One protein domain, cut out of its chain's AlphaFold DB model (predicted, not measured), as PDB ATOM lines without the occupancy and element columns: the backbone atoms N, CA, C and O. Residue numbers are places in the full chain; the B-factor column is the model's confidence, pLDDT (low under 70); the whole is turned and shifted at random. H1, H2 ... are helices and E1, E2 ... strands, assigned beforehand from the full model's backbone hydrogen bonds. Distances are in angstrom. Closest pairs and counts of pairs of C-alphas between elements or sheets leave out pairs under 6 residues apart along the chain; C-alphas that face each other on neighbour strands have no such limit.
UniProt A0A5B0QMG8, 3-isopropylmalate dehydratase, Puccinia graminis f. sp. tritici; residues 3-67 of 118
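Overview. This is residues 3 to 67 of the 118 residues of the protein "3-isopropylmalate dehydratase" of Puccinia graminis f. sp. tritici (UniProt A0A5B0QMG8). A small antiparallel sheet, E1 E2 E3, has one helix, H1, packed slantwise over one of its faces, while its other face is bare of named helices. The second helix, H2, sits beyond one end of the strands, off the sheet, and the stretch of residues 3 to 12 runs from that end back to the start of H1. The printed part has 65 residues with two named helices and three named strands, in the order H1 E1 E2 E3 H2; the sheet's order is E1, E2, E3, and the class is mixed, helices and strands. The whole is only just loose, close to compact, with a radius of gyration of the C-alphas of 13.0 A, and it is elongated, spanning 39 by 20 by 20 A.

Along the chain. Look first at the sheet: E1 is residues 29 to 32, 9.9 A from first to last C-alpha. E2 is residues 37 to 41, 13.0 A long, and E3 is residues 48 to 52, 13.4 A long. Find C-alpha 13 at (201.911, 114.231, 285.291); from there H1, residues 13 to 24, runs 16.1 A to C-alpha 24 at (208.608, 99.621, 286.463). H2, residues 57 to 65, runs 11.9 A and ends at C-alpha 65, (210.900, 110.248, 257.342).

Arrangement. E1, E2 and E3 form a meander, each strand the antiparallel neighbour of the one before, with E1 and E3 as edge strands. In the hairpin of E1 and E2 the directions stand at 154 degrees; look for N 30 and O 39, 2.8 A apart, within hydrogen-bond range. In the hairpin of E2 and E3 the angle is 168 degrees, and N 40 and O 49 are within hydrogen-bond range at 2.9 A. H1 is on one face of this sheet, making two layers, a helix layer and a sheet layer, at a height over the sheet of 9.8 A. It lies over E2 and E3, and only just not over E1, on which 2 of its C-alphas fall. It runs slantwise to the strands, at 36 degrees to E2 on the local plane. The closest C-alphas of H1 and E2 are those of Leu 19 and Ala 40, 7.0 A apart. H2 is not on the sheet, and it is apart from H1, E1 and E2. In H1 and H2 every O i to N i+4 pair is within hydrogen-bond range.

Size, cuts and confidence. The two C-alphas farthest apart are those of Thr 45 and Leu 67, at 39.2 A, while those of Lys 3 and Leu 67, the first and last printed, are 8.1 A apart. The printed part has no cut. The links H1 to E1, E1 to E2 and E3 to H2 are tight, and E2 to E3, with 6 residues between them, is short. The mean pLDDT of the printed part is 86.7, and residue 3 alone is under 70.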
ATOM      1  N   LYS A   3     216.791 116.541 266.320       63.66
ATOM      2  CA  LYS A   3     217.669 116.144 265.198       63.66
ATOM      3  C   LYS A   3     218.423 114.828 265.419       63.66
ATOM      4  O   LYS A   3     218.897 114.230 264.468       63.66
ATOM      5  N   ASN A   4     218.470 114.341 266.661       72.00
ATOM      6  CA  ASN A   4     219.115 113.076 267.013       72.00
ATOM      7  C   ASN A   4     218.104 111.918 267.127       72.00
ATOM      8  O   ASN A   4     218.370 110.951 267.834       72.00
ATOM      9  N   GLY A   5     216.915 112.043 266.526       74.31
ATOM     10  CA  GLY A   5     215.879 111.003 266.581       74.31
ATOM     11  C   GLY A   5     215.167 110.877 267.933       74.31
ATOM     12  O   GLY A   5     214.524 109.869 268.198       74.31
ATOM     13  N   MET A   6     215.270 111.886 268.804       84.50
ATOM     14  CA  MET A   6     214.574 111.897 270.095       84.50
ATOM     15  C   MET A   6     213.197 112.556 269.973       84.50
ATOM     16  O   MET A   6     213.090 113.680 269.475       84.50
ATOM     17  N   LEU A   7     212.170 111.891 270.508       86.75
ATOM     18  CA  LEU A   7     210.801 112.394 270.624       86.75
ATOM     19  C   LEU A   7     210.521 112.849 272.071       86.75
ATOM     20  O   LEU A   7     210.091 112.041 272.890       86.75
ATOM     21  N   PRO A   8     210.760 114.123 272.430       85.69
ATOM     22  CA  PRO A   8     210.248 114.669 273.678       85.69
ATOM     23  C   PRO A   8     208.727 114.802 273.577       85.69
ATOM     24  O   PRO A   8     208.198 115.476 272.688       85.69
ATOM     25  N   LEU A   9     208.042 114.144 274.503       86.75
ATOM     26  CA  LEU A   9     206.596 114.008 274.532       86.75
ATOM     27  C   LEU A   9     206.088 114.662 275.820       86.75
ATOM     28  O   LEU A   9     206.581 114.373 276.908       86.75
ATOM     29  N   ILE A  10     205.160 115.610 275.684       87.88
ATOM     30  CA  ILE A  10     204.602 116.359 276.813       87.88
ATOM     31  C   ILE A  10     203.277 115.700 277.185       87.88
ATOM     32  O   ILE A  10     202.351 115.715 276.378       87.88
ATOM     33  N   LEU A  11     203.197 115.156 278.399       89.44
ATOM     34  CA  LEU A  11     201.986 114.558 278.962       89.44
ATOM     35  C   LEU A  11     201.663 115.167 280.332       89.44
ATOM     36  O   LEU A  11     202.568 115.647 281.023       89.44
ATOM     37  N   PRO A  12     200.391 115.126 280.760       92.12
ATOM     38  CA  PRO A  12     200.009 115.367 282.143       92.12
ATOM     39  C   PRO A  12     200.766 114.450 283.112       92.12
ATOM     40  O   PRO A  12     200.916 113.257 282.859       92.12
ATOM     41  N   GLN A  13     201.153 114.980 284.276       92.50
ATOM     42  CA  GLN A  13     201.911 114.231 285.291       92.50
ATOM     43  C   GLN A  13     201.265 112.883 285.647       92.50
ATOM     44  O   GLN A  13     201.951 111.874 285.721       92.50
ATOM     45  N   LYS A  14     199.933 112.853 285.795       91.06
ATOM     46  CA  LYS A  14     199.194 111.628 286.138       91.06
ATOM     47  C   LYS A  14     199.390 110.505 285.118       91.06
ATOM     48  O   LYS A  14     199.464 109.345 285.502       91.06
ATOM     49  N   GLU A  15     199.456 110.846 283.835       90.25
ATOM     50  CA  GLU A  15     199.648 109.878 282.753       90.25
ATOM     51  C   GLU A  15     201.095 109.380 282.715       90.25
ATOM     52  O   GLU A  15     201.337 108.191 282.523       90.25
ATOM     53  N   VAL A  16     202.059 110.269 282.981       91.06
ATOM     54  CA  VAL A  16     203.475 109.900 283.124       91.06
ATOM     55  C   VAL A  16     203.673 108.936 284.290       91.06
ATOM     56  O   VAL A  16     204.345 107.923 284.123       91.06
ATOM     57  N   ASP A  17     203.061 109.208 285.445       91.25
ATOM     58  CA  ASP A  17     203.162 108.349 286.629       91.25
ATOM     59  C   ASP A  17     202.573 106.954 286.356       91.25
ATOM     60  O   ASP A  17     203.169 105.942 286.723       91.25
ATOM     61  N   GLN A  18     201.436 106.887 285.652       88.94
ATOM     62  CA  GLN A  18     200.828 105.620 285.231       88.94
ATOM     63  C   GLN A  18     201.736 104.827 284.284       88.94
ATOM     64  O   GLN A  18     201.940 103.630 284.486       88.94
ATOM     65  N   LEU A  19     202.305 105.481 283.267       88.81
ATOM     66  CA  LEU A  19     203.238 104.843 282.335       88.81
ATOM     67  C   LEU A  19     204.515 104.374 283.045       88.81
ATOM     68  O   LEU A  19     204.988 103.270 282.786       88.81
ATOM     69  N   ALA A  20     205.046 105.181 283.966       89.38
ATOM     70  CA  ALA A  20     206.224 104.841 284.754       89.38
ATOM     71  C   ALA A  20     205.976 103.624 285.653       89.38
ATOM     72  O   ALA A  20     206.841 102.757 285.752       89.38
ATOM     73  N   GLN A  21     204.789 103.519 286.257       89.06
ATOM     74  CA  GLN A  21     204.414 102.348 287.043       89.06
ATOM     75  C   GLN A  21     204.364 101.086 286.170       89.06
ATOM     76  O   GLN A  21     205.017 100.095 286.494       89.06
ATOM     77  N   ILE A  22     203.675 101.142 285.025       87.25
ATOM     78  CA  ILE A  22     203.584 100.010 284.088       87.25
ATOM     79  C   ILE A  22     204.976  99.575 283.603       87.25
ATOM     80  O   ILE A  22     205.261  98.376 283.556       87.25
ATOM     81  N   ALA A  23     205.856 100.534 283.302       87.44
ATOM     82  CA  ALA A  23     207.233 100.272 282.896       87.44
ATOM     83  C   ALA A  23     208.095  99.702 284.041       87.44
ATOM     84  O   ALA A  23     208.930  98.833 283.804       87.44
ATOM     85  N   SER A  24     207.883 100.140 285.288       87.50
ATOM     86  CA  SER A  24     208.608  99.621 286.463       87.50
ATOM     87  C   SER A  24     208.310  98.148 286.750       87.50
ATOM     88  O   SER A  24     209.158  97.428 287.269       87.50
ATOM     89  N   GLU A  25     207.126  97.689 286.350       87.25
ATOM     90  CA  GLU A  25     206.699  96.291 286.422       87.25
ATOM     91  C   GLU A  25     207.275  95.435 285.272       87.25
ATOM     92  O   GLU A  25     207.033  94.230 285.222       87.25
ATOM     93  N   GLY A  26     208.061  96.035 284.369       85.56
ATOM     94  CA  GLY A  26     208.729  95.357 283.254       85.56
ATOM     95  C   GLY A  26     207.862  95.171 282.009       85.56
ATOM     96  O   GLY A  26     208.213  94.368 281.149       85.56
ATOM     97  N   ASN A  27     206.733  95.880 281.907       88.50
ATOM     98  CA  ASN A  27     205.879  95.830 280.723       88.50
ATOM     99  C   ASN A  27     206.369  96.792 279.631       88.50
ATOM    100  O   ASN A  27     206.905  97.865 279.919       88.50
ATOM    101  N   ASP A  28     206.095  96.441 278.375       87.06
ATOM    102  CA  ASP A  28     206.437  97.269 277.222       87.06
ATOM    103  C   ASP A  28     205.500  98.479 277.074       87.06
ATOM    104  O   ASP A  28     204.281  98.400 277.271       87.06
ATOM    105  N   VAL A  29     206.091  99.604 276.663       89.75
ATOM    106  CA  VAL A  29     205.378 100.825 276.276       89.75
ATOM    107  C   VAL A  29     205.620 101.065 274.793       89.75
ATOM    108  O   VAL A  29     206.749 101.270 274.353       89.75
ATOM    109  N   GLU A  30     204.543 101.055 274.019       90.62
ATOM    110  CA  GLU A  30     204.557 101.304 272.586       90.62
ATOM    111  C   GLU A  30     204.188 102.764 272.306       90.62
ATOM    112  O   GLU A  30     203.204 103.294 272.825       90.62
ATOM    113  N   ILE A  31     204.972 103.423 271.454       91.12
ATOM    114  CA  ILE A  31     204.717 104.798 271.026       91.12
ATOM    115  C   ILE A  31     204.431 104.783 269.527       91.12
ATOM    116  O   ILE A  31     205.336 104.656 268.704       91.12
ATOM    117  N   ASP A  32     203.163 104.955 269.173       90.88
ATOM    118  CA  ASP A  32     202.720 105.117 267.796       90.88
ATOM    119  C   ASP A  32     202.762 106.598 267.411       90.88
ATOM    120  O   ASP A  32     201.866 107.391 267.712       90.88
ATOM    121  N   LEU A  33     203.826 106.981 266.708       89.44
ATOM    122  CA  LEU A  33     204.008 108.348 266.231       89.44
ATOM    123  C   LEU A  33     203.063 108.713 265.070       89.44
ATOM    124  O   LEU A  33     202.713 109.885 264.902       89.44
ATOM    125  N   VAL A  34     202.634 107.741 264.260       87.62
ATOM    126  CA  VAL A  34     201.785 107.991 263.085       87.62
ATOM    127  C   VAL A  34     200.379 108.360 263.538       87.62
ATOM    128  O   VAL A  34     199.841 109.375 263.083       87.62
ATOM    129  N   ASN A  35     199.834 107.602 264.487       90.44
ATOM    130  CA  ASN A  35     198.528 107.860 265.088       90.44
ATOM    131  C   ASN A  35     198.593 108.786 266.313       90.44
ATOM    132  O   ASN A  35     197.544 109.184 266.808       90.44
ATOM    133  N   GLN A  36     199.796 109.172 266.756       90.94
ATOM    134  CA  GLN A  36     200.049 110.024 267.927       90.94
ATOM    135  C   GLN A  36     199.446 109.460 269.219       90.94
ATOM    136  O   GLN A  36     198.754 110.148 269.972       90.94
ATOM    137  N   ARG A  37     199.708 108.174 269.465       92.31
ATOM    138  CA  ARG A  37     199.221 107.452 270.639       92.31
ATOM    139  C   ARG A  37     200.348 106.759 271.380       92.31
ATOM    140  O   ARG A  37     201.257 106.210 270.768       92.31
ATOM    141  N   VAL A  38     200.264 106.767 272.702       91.75
ATOM    142  CA  VAL A  38     201.082 105.926 273.574       91.75
ATOM    143  C   VAL A  38     200.194 104.803 274.083       91.75
ATOM    144  O   VAL A  38     199.180 105.059 274.734       91.75
ATOM    145  N   ASN A  39     200.570 103.569 273.767       91.19
ATOM    146  CA  ASN A  39     199.880 102.366 274.195       91.19
ATOM    147  C   ASN A  39     200.748 101.640 275.219       91.19
ATOM    148  O   ASN A  39     201.898 101.305 274.951       91.19
ATOM    149  N   ALA A  40     200.185 101.350 276.383       89.62
ATOM    150  CA  ALA A  40     200.831 100.520 277.387       89.62
ATOM    151  C   ALA A  40     199.846  99.450 277.853       89.62
ATOM    152  O   ALA A  40     198.665  99.728 278.073       89.62
ATOM    153  N   THR A  41     200.327  98.218 277.984       86.50
ATOM    154  CA  THR A  41     199.518  97.104 278.486       86.50
ATOM    155  C   THR A  41     200.219  96.503 279.683       86.50
ATOM    156  O   THR A  41     201.349  96.040 279.577       86.50
ATOM    157  N   ASN A  42     199.536  96.489 280.817       82.44
ATOM    158  CA  ASN A  42     200.014  95.799 281.997       82.44
ATOM    159  C   ASN A  42     199.626  94.318 281.900       82.44
ATOM    160  O   ASN A  42     198.443  93.976 281.950       82.44
ATOM    161  N   GLN A  43     200.616  93.437 281.762       76.81
ATOM    162  CA  GLN A  43     200.388  91.999 281.609       76.81
ATOM    163  C   GLN A  43     199.909  91.325 282.901       76.81
ATOM    164  O   GLN A  43     199.239  90.298 282.838       76.81
ATOM    165  N   GLN A  44     200.208  91.898 284.070       74.62
ATOM    166  CA  GLN A  44     199.816  91.339 285.367       74.62
ATOM    167  C   GLN A  44     198.366  91.675 285.730       74.62
ATOM    168  O   GLN A  44     197.656  90.836 286.279       74.62
ATOM    169  N   THR A  45     197.913  92.893 285.420       74.75
ATOM    170  CA  THR A  45     196.550  93.356 285.746       74.75
ATOM    171  C   THR A  45     195.579  93.293 284.567       74.75
ATOM    172  O   THR A  45     194.374  93.435 284.761       74.75
ATOM    173  N   GLY A  46     196.076  93.100 283.341       76.38
ATOM    174  CA  GLY A  46     195.279  93.173 282.113       76.38
ATOM    175  C   GLY A  46     194.820  94.592 281.757       76.38
ATOM    176  O   GLY A  46     194.020  94.768 280.838       76.38
ATOM    177  N   SER A  47     195.299  95.612 282.478       79.25
ATOM    178  CA  SER A  47     194.931  97.006 282.240       79.25
ATOM    179  C   SER A  47     195.617  97.540 280.983       79.25
ATOM    180  O   SER A  47     196.835  97.423 280.832       79.25
ATOM    181  N   LYS A  48     194.836  98.145 280.083       83.88
ATOM    182  CA  LYS A  48     195.329  98.796 278.865       83.88
ATOM    183  C   LYS A  48     195.131 100.300 278.972       83.88
ATOM    184  O   LYS A  48     194.015 100.769 279.188       83.88
ATOM    185  N   VAL A  49     196.209 101.042 278.762       86.69
ATOM    186  CA  VAL A  49     196.217 102.503 278.740       86.69
ATOM    187  C   VAL A  49     196.531 102.959 277.320       86.69
ATOM    188  O   VAL A  49     197.478 102.478 276.700       86.69
ATOM    189  N   SER A  50     195.708 103.867 276.801       89.19
ATOM    190  CA  SER A  50     195.903 104.527 275.510       89.19
ATOM    191  C   SER A  50     195.808 106.026 275.737       89.19
ATOM    192  O   SER A  50     194.745 106.525 276.103       89.19
ATOM    193  N   ILE A  51     196.913 106.725 275.515       91.00
ATOM    194  CA  ILE A  51     197.036 108.170 275.715       91.00
ATOM    195  C   ILE A  51     197.265 108.827 274.358       91.00
ATOM    196  O   ILE A  51     198.142 108.404 273.605       91.00
ATOM    197  N   GLU A  52     196.492 109.861 274.041       91.75
ATOM    198  CA  GLU A  52     196.718 110.678 272.848       91.75
ATOM    199  C   GLU A  52     197.669 111.827 273.176       91.75
ATOM    200  O   GLU A  52     197.535 112.485 274.207       91.75
ATOM    201  N   PHE A  53     198.624 112.088 272.287       91.00
ATOM    202  CA  PHE A  53     199.530 113.224 272.413       91.00
ATOM    203  C   PHE A  53     199.505 114.079 271.151       91.00
ATOM    204  O   PHE A  53     199.049 113.654 270.094       91.00
ATOM    205  N   SER A  54     199.995 115.311 271.260       88.25
ATOM    206  CA  SER A  54     200.091 116.231 270.128       88.25
ATOM    207  C   SER A  54     201.542 116.624 269.899       88.25
ATOM    208  O   SER A  54     202.268 116.955 270.838       88.25
ATOM    209  N   ILE A  55     201.967 116.583 268.639       88.25
ATOM    210  CA  ILE A  55     203.281 117.044 268.197       88.25
ATOM    211  C   ILE A  55     203.136 117.971 266.992       88.25
ATOM    212  O   ILE A  55     202.223 117.851 266.178       88.25
ATOM    213  N   ASP A  56     204.086 118.892 266.861       88.56
ATOM    214  CA  ASP A  56     204.222 119.722 265.675       88.56
ATOM    215  C   ASP A  56     204.341 118.864 264.387       88.56
ATOM    216  O   ASP A  56     205.186 117.960 264.326       88.56
ATOM    217  N   PRO A  57     203.538 119.138 263.338       87.50
ATOM    218  CA  PRO A  57     203.516 118.332 262.116       87.50
ATOM    219  C   PRO A  57     204.865 118.249 261.399       87.50
ATOM    220  O   PRO A  57     205.190 117.212 260.818       87.50
ATOM    221  N   PHE A  58     205.663 119.318 261.441       86.62
ATOM    222  CA  PHE A  58     206.980 119.329 260.813       86.62
ATOM    223  C   PHE A  58     207.940 118.409 261.569       86.62
ATOM    224  O   PHE A  58     208.591 117.566 260.958       86.62
ATOM    225  N   ARG A  59     207.950 118.474 262.905       85.69
ATOM    226  CA  ARG A  59     208.741 117.547 263.734       85.69
ATOM    227  C   ARG A  59     208.308 116.095 263.562       85.69
ATOM    228  O   ARG A  59     209.170 115.223 263.485       85.69
ATOM    229  N   LYS A  60     206.999 115.837 263.461       88.00
ATOM    230  CA  LYS A  60     206.465 114.503 263.148       88.00
ATOM    231  C   LYS A  60     207.025 113.996 261.826       88.00
ATOM    232  O   LYS A  60     207.554 112.893 261.782       88.00
ATOM    233  N   LYS A  61     206.943 114.809 260.770       87.44
ATOM    234  CA  LYS A  61     207.478 114.455 259.455       87.44
ATOM    235  C   LYS A  61     208.972 114.142 259.533       87.44
ATOM    236  O   LYS A  61     209.385 113.103 259.036       87.44
ATOM    237  N   CYS A  62     209.758 114.973 260.220       87.19
ATOM    238  CA  CYS A  62     211.191 114.726 260.377       87.19
ATOM    239  C   CYS A  62     211.500 113.409 261.095       87.19
ATOM    240  O   CYS A  62     212.408 112.699 260.684       87.19
ATOM    241  N   LEU A  63     210.742 113.052 262.134       87.31
ATOM    242  CA  LEU A  63     210.941 111.797 262.861       87.31
ATOM    243  C   LEU A  63     210.464 110.565 262.074       87.31
ATOM    244  O   LEU A  63     211.104 109.522 262.147       87.31
ATOM    245  N   VAL A  64     209.368 110.681 261.317       87.19
ATOM    246  CA  VAL A  64     208.815 109.581 260.505       87.19
ATOM    247  C   VAL A  64     209.672 109.307 259.269       87.19
ATOM    248  O   VAL A  64     209.937 108.156 258.945       87.19
ATOM    249  N   GLU A  65     210.109 110.357 258.576       85.06
ATOM    250  CA  GLU A  65     210.900 110.248 257.342       85.06
ATOM    251  C   GLU A  65     212.417 110.226 257.609       85.06
ATOM    252  O   GLU A  65     213.203 110.050 256.681       85.06
ATOM    253  N   GLY A  66     212.846 110.413 258.863       85.69
ATOM    254  CA  GLY A  66     214.262 110.491 259.230       85.69
ATOM    255  C   GLY A  66     214.973 111.713 258.638       85.69
ATOM    256  O   GLY A  66     216.154 111.637 258.292       85.69
ATOM    257  N   LEU A  67     214.258 112.831 258.470       84.75
ATOM    258  CA  LEU A  67     214.826 114.064 257.925       84.75
ATOM    259  C   LEU A  67     215.645 114.805 258.984       84.75
ATOM    260  O   LEU A  67     215.158 115.107 260.074       84.75
TER     261      LEU A  67